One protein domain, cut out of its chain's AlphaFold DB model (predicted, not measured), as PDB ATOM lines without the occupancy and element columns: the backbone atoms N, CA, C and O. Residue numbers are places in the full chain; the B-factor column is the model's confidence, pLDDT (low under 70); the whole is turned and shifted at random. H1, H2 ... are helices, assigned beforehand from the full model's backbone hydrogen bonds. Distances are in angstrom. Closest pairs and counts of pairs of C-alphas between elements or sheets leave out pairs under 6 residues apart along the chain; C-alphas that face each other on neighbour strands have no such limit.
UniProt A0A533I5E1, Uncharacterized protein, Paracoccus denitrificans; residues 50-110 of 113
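This is residues 50 to 110 of the 113 residues of an uncharacterized protein of Paracoccus denitrificans (UniProt A0A533I5E1). Along the printed part from its first residue, you meet an end whose residues 52 to 57 stick out free, then the short helix H1, then a helical hairpin in which H2 and the longer H3 pack side by side. H1 is set off on the other side of H2 from H3 and steeply tilted to H2, and the whole makes a flat, loosely joined slab with the hairpin as its best-packed part. The printed part has 61 residues, with three named helices in the order H1, H2, H3 and no named strand; the class is all helix. It is loose, with a radius of gyration of the C-alphas of 13.3 A, and its C-alphas span 39 by 31 by 12 A along their three main axes.

Start at residues 52 to 57, which stand free. Go on to H1, residues 59 to 65, and compare it with H2, residues 71 to 81. The two only just touch, with 3 pairs of C-alphas within 8 A; the closest C-alphas are those of Thr 59 and Lys 78, 6.7 A apart. Their lines stand at a steep tilt of 64 degrees, and they run opposite ways. Look next from H2 to H3, residues 92 to 109: these two touch, with 21 pairs of C-alphas within 8 A, and their closest C-alphas, those of Ala 76 and Ala 99, are 4.6 A apart. H2 and H3 form a helical hairpin, running opposite ways at a shallow tilt of 23 degrees. H1 and H3 are apart. Check the backbone O and N atoms in H1, H2 and H3, and you will find every O i to N i+4 pair within hydrogen-bond range.

Find C-alpha 59 at (-36.889, 2.070, -70.788), where H1 begins; it runs to residue 65, 10.1 A from first to last C-alpha. Find C-alpha 71 at (-29.610, 1.998, -82.645); from there H2 runs 15.2 A to C-alpha 81. H3, the longest helix with 18 residues, goes 26.2 A from C-alpha 92 to C-alpha 109 at (-30.306, 6.891, -94.898).

The two C-alphas farthest apart are those of Lys 52 and Lys 108, 40.3 A. The printed part runs from residue 50 to residue 110 and has no cut. The link from H1 to H2, with 5 residues, is tight, and the link from H2 to H3, with 10 residues, is short. The mean pLDDT of the printed part is 91.3; look at residue 87, in the link from H2 to H3, for the one printed residue under 70.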
ATOM      1  N   LEU A  50     -46.619  -9.096 -69.637       87.62
ATOM      2  CA  LEU A  50     -45.501  -8.815 -68.742       87.62
ATOM      3  C   LEU A  50     -44.943 -10.127 -68.168       87.62
ATOM      4  O   LEU A  50     -45.709 -10.951 -67.658       87.62
ATOM      5  N   PRO A  51     -43.618 -10.344 -68.198       90.06
ATOM      6  CA  PRO A  51     -43.007 -11.467 -67.503       90.06
ATOM      7  C   PRO A  51     -43.310 -11.430 -66.000       90.06
ATOM      8  O   PRO A  51     -43.080 -10.422 -65.338       90.06
ATOM      9  N   LYS A  52     -43.757 -12.560 -65.434       89.31
ATOM     10  CA  LYS A  52     -44.213 -12.662 -64.028       89.31
ATOM     11  C   LYS A  52     -43.183 -12.233 -62.971       89.31
ATOM     12  O   LYS A  52     -43.552 -11.944 -61.844       89.31
ATOM     13  N   HIS A  53     -41.898 -12.233 -63.318       91.25
ATOM     14  CA  HIS A  53     -40.796 -11.876 -62.420       91.25
ATOM     15  C   HIS A  53     -40.385 -10.395 -62.523       91.25
ATOM     16  O   HIS A  53     -39.434  -9.971 -61.867       91.25
ATOM     17  N   TRP A  54     -41.048  -9.598 -63.364       91.44
ATOM     18  CA  TRP A  54     -40.773  -8.169 -63.474       91.44
ATOM     19  C   TRP A  54     -41.577  -7.395 -62.432       91.44
ATOM     20  O   TRP A  54     -42.792  -7.287 -62.525       91.44
ATOM     21  N   ALA A  55     -40.876  -6.803 -61.464       93.75
ATOM     22  CA  ALA A  55     -41.489  -5.939 -60.453       93.75
ATOM     23  C   ALA A  55     -41.755  -4.499 -60.944       93.75
ATOM     24  O   ALA A  55     -42.456  -3.743 -60.282       93.75
ATOM     25  N   ALA A  56     -41.160  -4.095 -62.073       92.50
ATOM     26  CA  ALA A  56     -41.276  -2.747 -62.633       92.50
ATOM     27  C   ALA A  56     -40.982  -2.748 -64.141       92.50
ATOM     28  O   ALA A  56     -40.407  -3.704 -64.665       92.50
ATOM     29  N   ILE A  57     -41.287  -1.647 -64.828       92.25
ATOM     30  CA  ILE A  57     -40.897  -1.406 -66.222       92.25
ATOM     31  C   ILE A  57     -39.955  -0.203 -66.276       92.25
ATOM     32  O   ILE A  57     -40.244   0.840 -65.699       92.25
ATOM     33  N   ASP A  58     -38.835  -0.355 -66.979       91.75
ATOM     34  CA  ASP A  58     -37.932   0.738 -67.339       91.75
ATOM     35  C   ASP A  58     -37.828   0.864 -68.868       91.75
ATOM     36  O   ASP A  58     -38.419   0.081 -69.619       91.75
ATOM     37  N   THR A  59     -37.063   1.847 -69.346       90.38
ATOM     38  CA  THR A  59     -36.889   2.070 -70.788       90.38
ATOM     39  C   THR A  59     -36.294   0.867 -71.517       90.38
ATOM     40  O   THR A  59     -36.629   0.651 -72.670       90.38
ATOM     41  N   TYR A  60     -35.441   0.065 -70.875       90.94
ATOM     42  CA  TYR A  60     -34.820  -1.097 -71.519       90.94
ATOM     43  C   TYR A  60     -35.781  -2.285 -71.597       90.94
ATOM     44  O   TYR A  60     -35.794  -3.020 -72.578       90.94
ATOM     45  N   ARG A  61     -36.639  -2.463 -70.591       93.94
ATOM     46  CA  ARG A  61     -37.713  -3.461 -70.609       93.94
ATOM     47  C   ARG A  61     -38.747  -3.162 -71.692       93.94
ATOM     48  O   ARG A  61     -39.224  -4.098 -72.325       93.94
ATOM     49  N   VAL A  62     -39.033  -1.886 -71.970       93.50
ATOM     50  CA  VAL A  62     -39.837  -1.497 -73.146       93.50
ATOM     51  C   VAL A  62     -39.160  -1.953 -74.440       93.50
ATOM     52  O   VAL A  62     -39.831  -2.510 -75.304       93.50
ATOM     53  N   ASP A  63     -37.842  -1.788 -74.554       92.62
ATOM     54  CA  ASP A  63     -37.074  -2.222 -75.725       92.62
ATOM     55  C   ASP A  63     -37.105  -3.748 -75.922       92.62
ATOM     56  O   ASP A  63     -37.135  -4.213 -77.057       92.62
ATOM     57  N   ILE A  64     -37.144  -4.525 -74.833       92.50
ATOM     58  CA  ILE A  64     -37.299  -5.990 -74.878       92.50
ATOM     59  C   ILE A  64     -38.704  -6.384 -75.357       92.50
ATOM     60  O   ILE A  64     -38.845  -7.308 -76.156       92.50
ATOM     61  N   LEU A  65     -39.749  -5.703 -74.872       93.50
ATOM     62  CA  LEU A  65     -41.142  -5.994 -75.239       93.50
ATOM     63  C   LEU A  65     -41.477  -5.550 -76.675       93.50
ATOM     64  O   LEU A  65     -42.249  -6.214 -77.369       93.50
ATOM     65  N   PHE A  66     -40.886  -4.441 -77.119       94.00
ATOM     66  CA  PHE A  66     -41.097  -3.832 -78.431       94.00
ATOM     67  C   PHE A  66     -39.745  -3.616 -79.121       94.00
ATOM     68  O   PHE A  66     -39.228  -2.497 -79.135       94.00
ATOM     69  N   PRO A  67     -39.125  -4.669 -79.672       92.75
ATOM     70  CA  PRO A  67     -37.783  -4.568 -80.224       92.75
ATOM     71  C   PRO A  67     -37.732  -3.640 -81.441       92.75
ATOM     72  O   PRO A  67     -38.587  -3.684 -82.321       92.75
ATOM     73  N   LEU A  68     -36.687  -2.812 -81.487       92.19
ATOM     74  CA  LEU A  68     -36.289  -2.040 -82.663       92.19
ATOM     75  C   LEU A  68     -34.904  -2.527 -83.071       92.19
ATOM     76  O   LEU A  68     -33.981  -2.489 -82.258       92.19
ATOM     77  N   ASN A  69     -34.750  -2.966 -84.318       88.50
ATOM     78  CA  ASN A  69     -33.466  -3.437 -84.836       88.50
ATOM     79  C   ASN A  69     -32.626  -2.287 -85.420       88.50
ATOM     80  O   ASN A  69     -32.079  -2.398 -86.510       88.50
ATOM     81  N   ASP A  70     -32.572  -1.155 -84.716       94.00
ATOM     82  CA  ASP A  70     -31.770   0.005 -85.106       94.00
ATOM     83  C   ASP A  70     -31.418   0.867 -83.881       94.00
ATOM     84  O   ASP A  70     -32.260   1.199 -83.032       94.00
ATOM     85  N   SER A  71     -30.142   1.238 -83.782       91.94
ATOM     86  CA  SER A  71     -29.610   1.998 -82.645       91.94
ATOM     87  C   SER A  71     -30.107   3.450 -82.587       91.94
ATOM     88  O   SER A  71     -30.306   3.991 -81.496       91.94
ATOM     89  N   ARG A  72     -30.361   4.088 -83.734       94.06
ATOM     90  CA  ARG A  72     -30.879   5.459 -83.828       94.06
ATOM     91  C   ARG A  72     -32.353   5.503 -83.475       94.06
ATOM     92  O   ARG A  72     -32.747   6.384 -82.710       94.06
ATOM     93  N   LEU A  73     -33.139   4.540 -83.954       95.38
ATOM     94  CA  LEU A  73     -34.545   4.407 -83.570       95.38
ATOM     95  C   LEU A  73     -34.671   4.157 -82.062       95.38
ATOM     96  O   LEU A  73     -35.444   4.834 -81.383       95.38
ATOM     97  N   THR A  74     -33.822   3.290 -81.503       93.75
ATOM     98  CA  THR A  74     -33.744   3.057 -80.052       93.75
ATOM     99  C   THR A  74     -33.359   4.331 -79.285       93.75
ATOM    100  O   THR A  74     -33.968   4.674 -78.268       93.75
ATOM    101  N   HIS A  75     -32.392   5.103 -79.788       91.62
ATOM    102  CA  HIS A  75     -31.976   6.367 -79.175       91.62
ATOM    103  C   HIS A  75     -33.065   7.454 -79.237       91.62
ATOM    104  O   HIS A  75     -33.244   8.209 -78.275       91.62
ATOM    105  N   ALA A  76     -33.813   7.528 -80.341       95.12
ATOM    106  CA  ALA A  76     -34.965   8.412 -80.483       95.12
ATOM    107  C   ALA A  76     -36.095   8.011 -79.521       95.12
ATOM    108  O   ALA A  76     -36.583   8.864 -78.778       95.12
ATOM    109  N   ARG A  77     -36.439   6.717 -79.440       95.19
ATOM    110  CA  ARG A  77     -37.422   6.192 -78.479       95.19
ATOM    111  C   ARG A  77     -37.058   6.556 -77.045       95.19
ATOM    112  O   ARG A  77     -37.899   7.081 -76.323       95.19
ATOM    113  N   LYS A  78     -35.800   6.355 -76.639       90.88
ATOM    114  CA  LYS A  78     -35.338   6.723 -75.293       90.88
ATOM    115  C   LYS A  78     -35.592   8.200 -74.981       90.88
ATOM    116  O   LYS A  78     -36.037   8.512 -73.886       90.88
ATOM    117  N   LYS A  79     -35.329   9.118 -75.921       91.25
ATOM    118  CA  LYS A  79     -35.616  10.556 -75.731       91.25
ATOM    119  C   LYS A  79     -37.102  10.823 -75.507       91.25
ATOM    120  O   LYS A  79     -37.431  11.663 -74.679       91.25
ATOM    121  N   LEU A  80     -37.970  10.111 -76.220       93.25
ATOM    122  CA  LEU A  80     -39.419  10.276 -76.122       93.25
ATOM    123  C   LEU A  80     -39.996   9.670 -74.833       93.25
ATOM    124  O   LEU A  80     -40.850  10.296 -74.215       93.25
ATOM    125  N   LEU A  81     -39.494   8.514 -74.384       92.31
ATOM    126  CA  LEU A  81     -39.963   7.846 -73.159       92.31
ATOM    127  C   LEU A  81     -39.648   8.625 -71.872       92.31
ATOM    128  O   LEU A  81     -40.404   8.539 -70.911       92.31
ATOM    129  N   VAL A  82     -38.543   9.374 -71.839       89.56
ATOM    130  CA  VAL A  82     -38.122  10.182 -70.674       89.56
ATOM    131  C   VAL A  82     -38.017  11.672 -71.008       89.56
ATOM    132  O   VAL A  82     -37.125  12.377 -70.537       89.56
ATOM    133  N   CYS A  83     -38.902  12.155 -71.879       89.81
ATOM    134  CA  CYS A  83     -38.884  13.526 -72.380       89.81
ATOM    135  C   CYS A  83     -39.078  14.547 -71.246       89.81
ATOM    136  O   CYS A  83     -40.029  14.453 -70.473       89.81
ATOM    137  N   GLY A  84     -38.178  15.529 -71.130       84.44
ATOM    138  CA  GLY A  84     -38.249  16.575 -70.101       84.44
ATOM    139  C   GLY A  84     -37.883  16.131 -68.680       84.44
ATOM    140  O   GLY A  84     -37.797  16.973 -67.790       84.44
ATOM    141  N   THR A  85     -37.637  14.838 -68.454       82.88
ATOM    142  CA  THR A  85     -37.303  14.260 -67.137       82.88
ATOM    143  C   THR A  85     -35.873  13.722 -67.076       82.88
ATOM    144  O   THR A  85     -35.454  13.133 -66.079       82.88
ATOM    145  N   ARG A  86     -35.080  13.931 -68.136       73.25
ATOM    146  CA  ARG A  86     -33.688  13.467 -68.206       73.25
ATOM    147  C   ARG A  86     -32.808  14.195 -67.194       73.25
ATOM    148  O   ARG A  86     -32.963  15.393 -66.966       73.25
ATOM    149  N   THR A  87     -31.790  13.488 -66.703       63.91
ATOM    150  CA  THR A  87     -30.794  13.900 -65.691       63.91
ATOM    151  C   THR A  87     -29.900  15.104 -66.058       63.91
ATOM    152  O   THR A  87     -28.837  15.285 -65.481       63.91
ATOM    153  N   GLY A  88     -30.314  15.969 -66.985       70.44
ATOM    154  CA  GLY A  88     -29.590  17.179 -67.386       70.44
ATOM    155  C   GLY A  88     -30.468  18.420 -67.557       70.44
ATOM    156  O   GLY A  88     -30.038  19.355 -68.225       70.44
ATOM    157  N   GLY A  89     -31.704  18.418 -67.036       78.38
ATOM    158  CA  GLY A  89     -32.583  19.597 -67.056       78.38
ATOM    159  C   GLY A  89     -32.989  20.059 -68.459       78.38
ATOM    160  O   GLY A  89     -33.272  21.238 -68.674       78.38
ATOM    161  N   LYS A  90     -32.974  19.155 -69.446       82.56
ATOM    162  CA  LYS A  90     -33.405  19.487 -70.807       82.56
ATOM    163  C   LYS A  90     -34.906  19.758 -70.818       82.56
ATOM    164  O   LYS A  90     -35.678  19.043 -70.190       82.56
ATOM    165  N   SER A  91     -35.316  20.772 -71.574       89.38
ATOM    166  CA  SER A  91     -36.735  21.009 -71.817       89.38
ATOM    167  C   SER A  91     -37.314  19.923 -72.724       89.38
ATOM    168  O   SER A  91     -36.630  19.413 -73.613       89.38
ATOM    169  N   ILE A  92     -38.613  19.658 -72.561       92.75
ATOM    170  CA  ILE A  92     -39.403  18.787 -73.448       92.75
ATOM    171  C   ILE A  92     -39.155  19.143 -74.920       92.75
ATOM    172  O   ILE A  92     -38.863  18.278 -75.742       92.75
ATOM    173  N   ARG A  93     -39.184  20.442 -75.257       94.12
ATOM    174  CA  ARG A  93     -38.939  20.926 -76.625       94.12
ATOM    175  C   ARG A  93     -37.583  20.472 -77.169       94.12
ATOM    176  O   ARG A  93     -37.496  20.101 -78.337       94.12
ATOM    177  N   LYS A  94     -36.528  20.520 -76.348       92.12
ATOM    178  CA  LYS A  94     -35.182  20.107 -76.761       92.12
ATOM    179  C   LYS A  94     -35.111  18.598 -76.990       92.12
ATOM    180  O   LYS A  94     -34.557  18.182 -78.001       92.12
ATOM    181  N   ASP A  95     -35.702  17.797 -76.107       93.50
ATOM    182  CA  ASP A  95     -35.741  16.338 -76.273       93.50
ATOM    183  C   ASP A  95     -36.527  15.925 -77.531       93.50
ATOM    184  O   ASP A  95     -36.049  15.082 -78.294       93.50
ATOM    185  N   ILE A  96     -37.663  16.578 -77.811       94.69
ATOM    186  CA  ILE A  96     -38.435  16.371 -79.048       94.69
ATOM    187  C   ILE A  96     -37.598  16.734 -80.278       94.69
ATOM    188  O   ILE A  96     -37.512  15.940 -81.212       94.69
ATOM    189  N   ALA A  97     -36.948  17.902 -80.285       95.56
ATOM    190  CA  ALA A  97     -36.129  18.336 -81.417       95.56
ATOM    191  C   ALA A  97     -34.957  17.372 -81.686       95.56
ATOM    192  O   ALA A  97     -34.683  17.024 -82.833       95.56
ATOM    193  N   GLU A  98     -34.289  16.888 -80.635       94.12
ATOM    194  CA  GLU A  98     -33.204  15.911 -80.757       94.12
ATOM    195  C   GLU A  98     -33.695  14.530 -81.219       94.12
ATOM    196  O   GLU A  98     -32.943  13.809 -81.884       94.12
ATOM    197  N   ALA A  99     -34.905  14.114 -80.834       96.00
ATOM    198  CA  ALA A  99     -35.520  12.879 -81.321       96.00
ATOM    199  C   ALA A  99     -35.888  13.017 -82.802       96.00
ATOM    200  O   ALA A  99     -35.459  12.196 -83.609       96.00
ATOM    201  N   TYR A 100     -36.567  14.107 -83.170       97.12
ATOM    202  CA  TYR A 100     -36.922  14.438 -84.550       97.12
ATOM    203  C   TYR A 100     -35.698  14.466 -85.472       97.12
ATOM    204  O   TYR A 100     -35.709  13.829 -86.519       97.12
ATOM    205  N   ALA A 101     -34.604  15.118 -85.064       97.62
ATOM    206  CA  ALA A 101     -33.365  15.139 -85.844       97.62
ATOM    207  C   ALA A 101     -32.769  13.733 -86.051       97.62
ATOM    208  O   ALA A 101     -32.266  13.427 -87.129       97.62
ATOM    209  N   THR A 102     -32.855  12.866 -85.033       97.25
ATOM    210  CA  THR A 102     -32.379  11.474 -85.124       97.25
ATOM    211  C   THR A 102     -33.216  10.679 -86.129       97.25
ATOM    212  O   THR A 102     -32.656   9.992 -86.978       97.25
ATOM    213  N   LEU A 103     -34.543  10.814 -86.065       97.06
ATOM    214  CA  LEU A 103     -35.473  10.156 -86.985       97.06
ATOM    215  C   LEU A 103     -35.310  10.672 -88.419       97.06
ATOM    216  O   LEU A 103     -35.235   9.882 -89.350       97.06
ATOM    217  N   GLY A 104     -35.179  11.988 -88.599       97.12
ATOM    218  CA  GLY A 104     -34.959  12.594 -89.909       97.12
ATOM    219  C   GLY A 104     -33.660  12.128 -90.566       97.12
ATOM    220  O   GLY A 104     -33.627  11.930 -91.776       97.12
ATOM    221  N   GLN A 105     -32.593  11.912 -89.790       96.06
ATOM    222  CA  GLN A 105     -31.358  11.339 -90.324       96.06
ATOM    223  C   GLN A 105     -31.518   9.854 -90.676       96.06
ATOM    224  O   GLN A 105     -30.982   9.419 -91.689       96.06
ATOM    225  N   TRP A 106     -32.263   9.085 -89.876       96.62
ATOM    226  CA  TRP A 106     -32.573   7.691 -90.198       96.62
ATOM    227  C   TRP A 106     -33.362   7.579 -91.514       96.62
ATOM    228  O   TRP A 106     -32.958   6.819 -92.383       96.62
ATOM    229  N   LEU A 107     -34.391   8.410 -91.720       96.62
ATOM    230  CA  LEU A 107     -35.175   8.441 -92.965       96.62
ATOM    231  C   LEU A 107     -34.334   8.802 -94.198       96.62
ATOM    232  O   LEU A 107     -34.541   8.259 -95.274       96.62
ATOM    233  N   LYS A 108     -33.364   9.713 -94.056       96.12
ATOM    234  CA  LYS A 108     -32.453  10.065 -95.161       96.12
ATOM    235  C   LYS A 108     -31.552   8.906 -95.584       96.12
ATOM    236  O   LYS A 108     -31.149   8.855 -96.740       96.12
ATOM    237  N   GLU A 109     -31.179   8.043 -94.645       94.56
ATOM    238  CA  GLU A 109     -30.306   6.891 -94.898       94.56
ATOM    239  C   GLU A 109     -31.085   5.644 -95.322       94.56
ATOM    240  O   GLU A 109     -30.502   4.770 -95.957       94.56
ATOM    241  N   ASN A 110     -32.388   5.601 -95.038       94.38
ATOM    242  CA  ASN A 110     -33.298   4.523 -95.417       94.38
ATOM    243  C   ASN A 110     -34.475   5.095 -96.236       94.38
ATOM    244  O   ASN A 110     -35.599   5.147 -95.744       94.38
TER     245      ASN A 110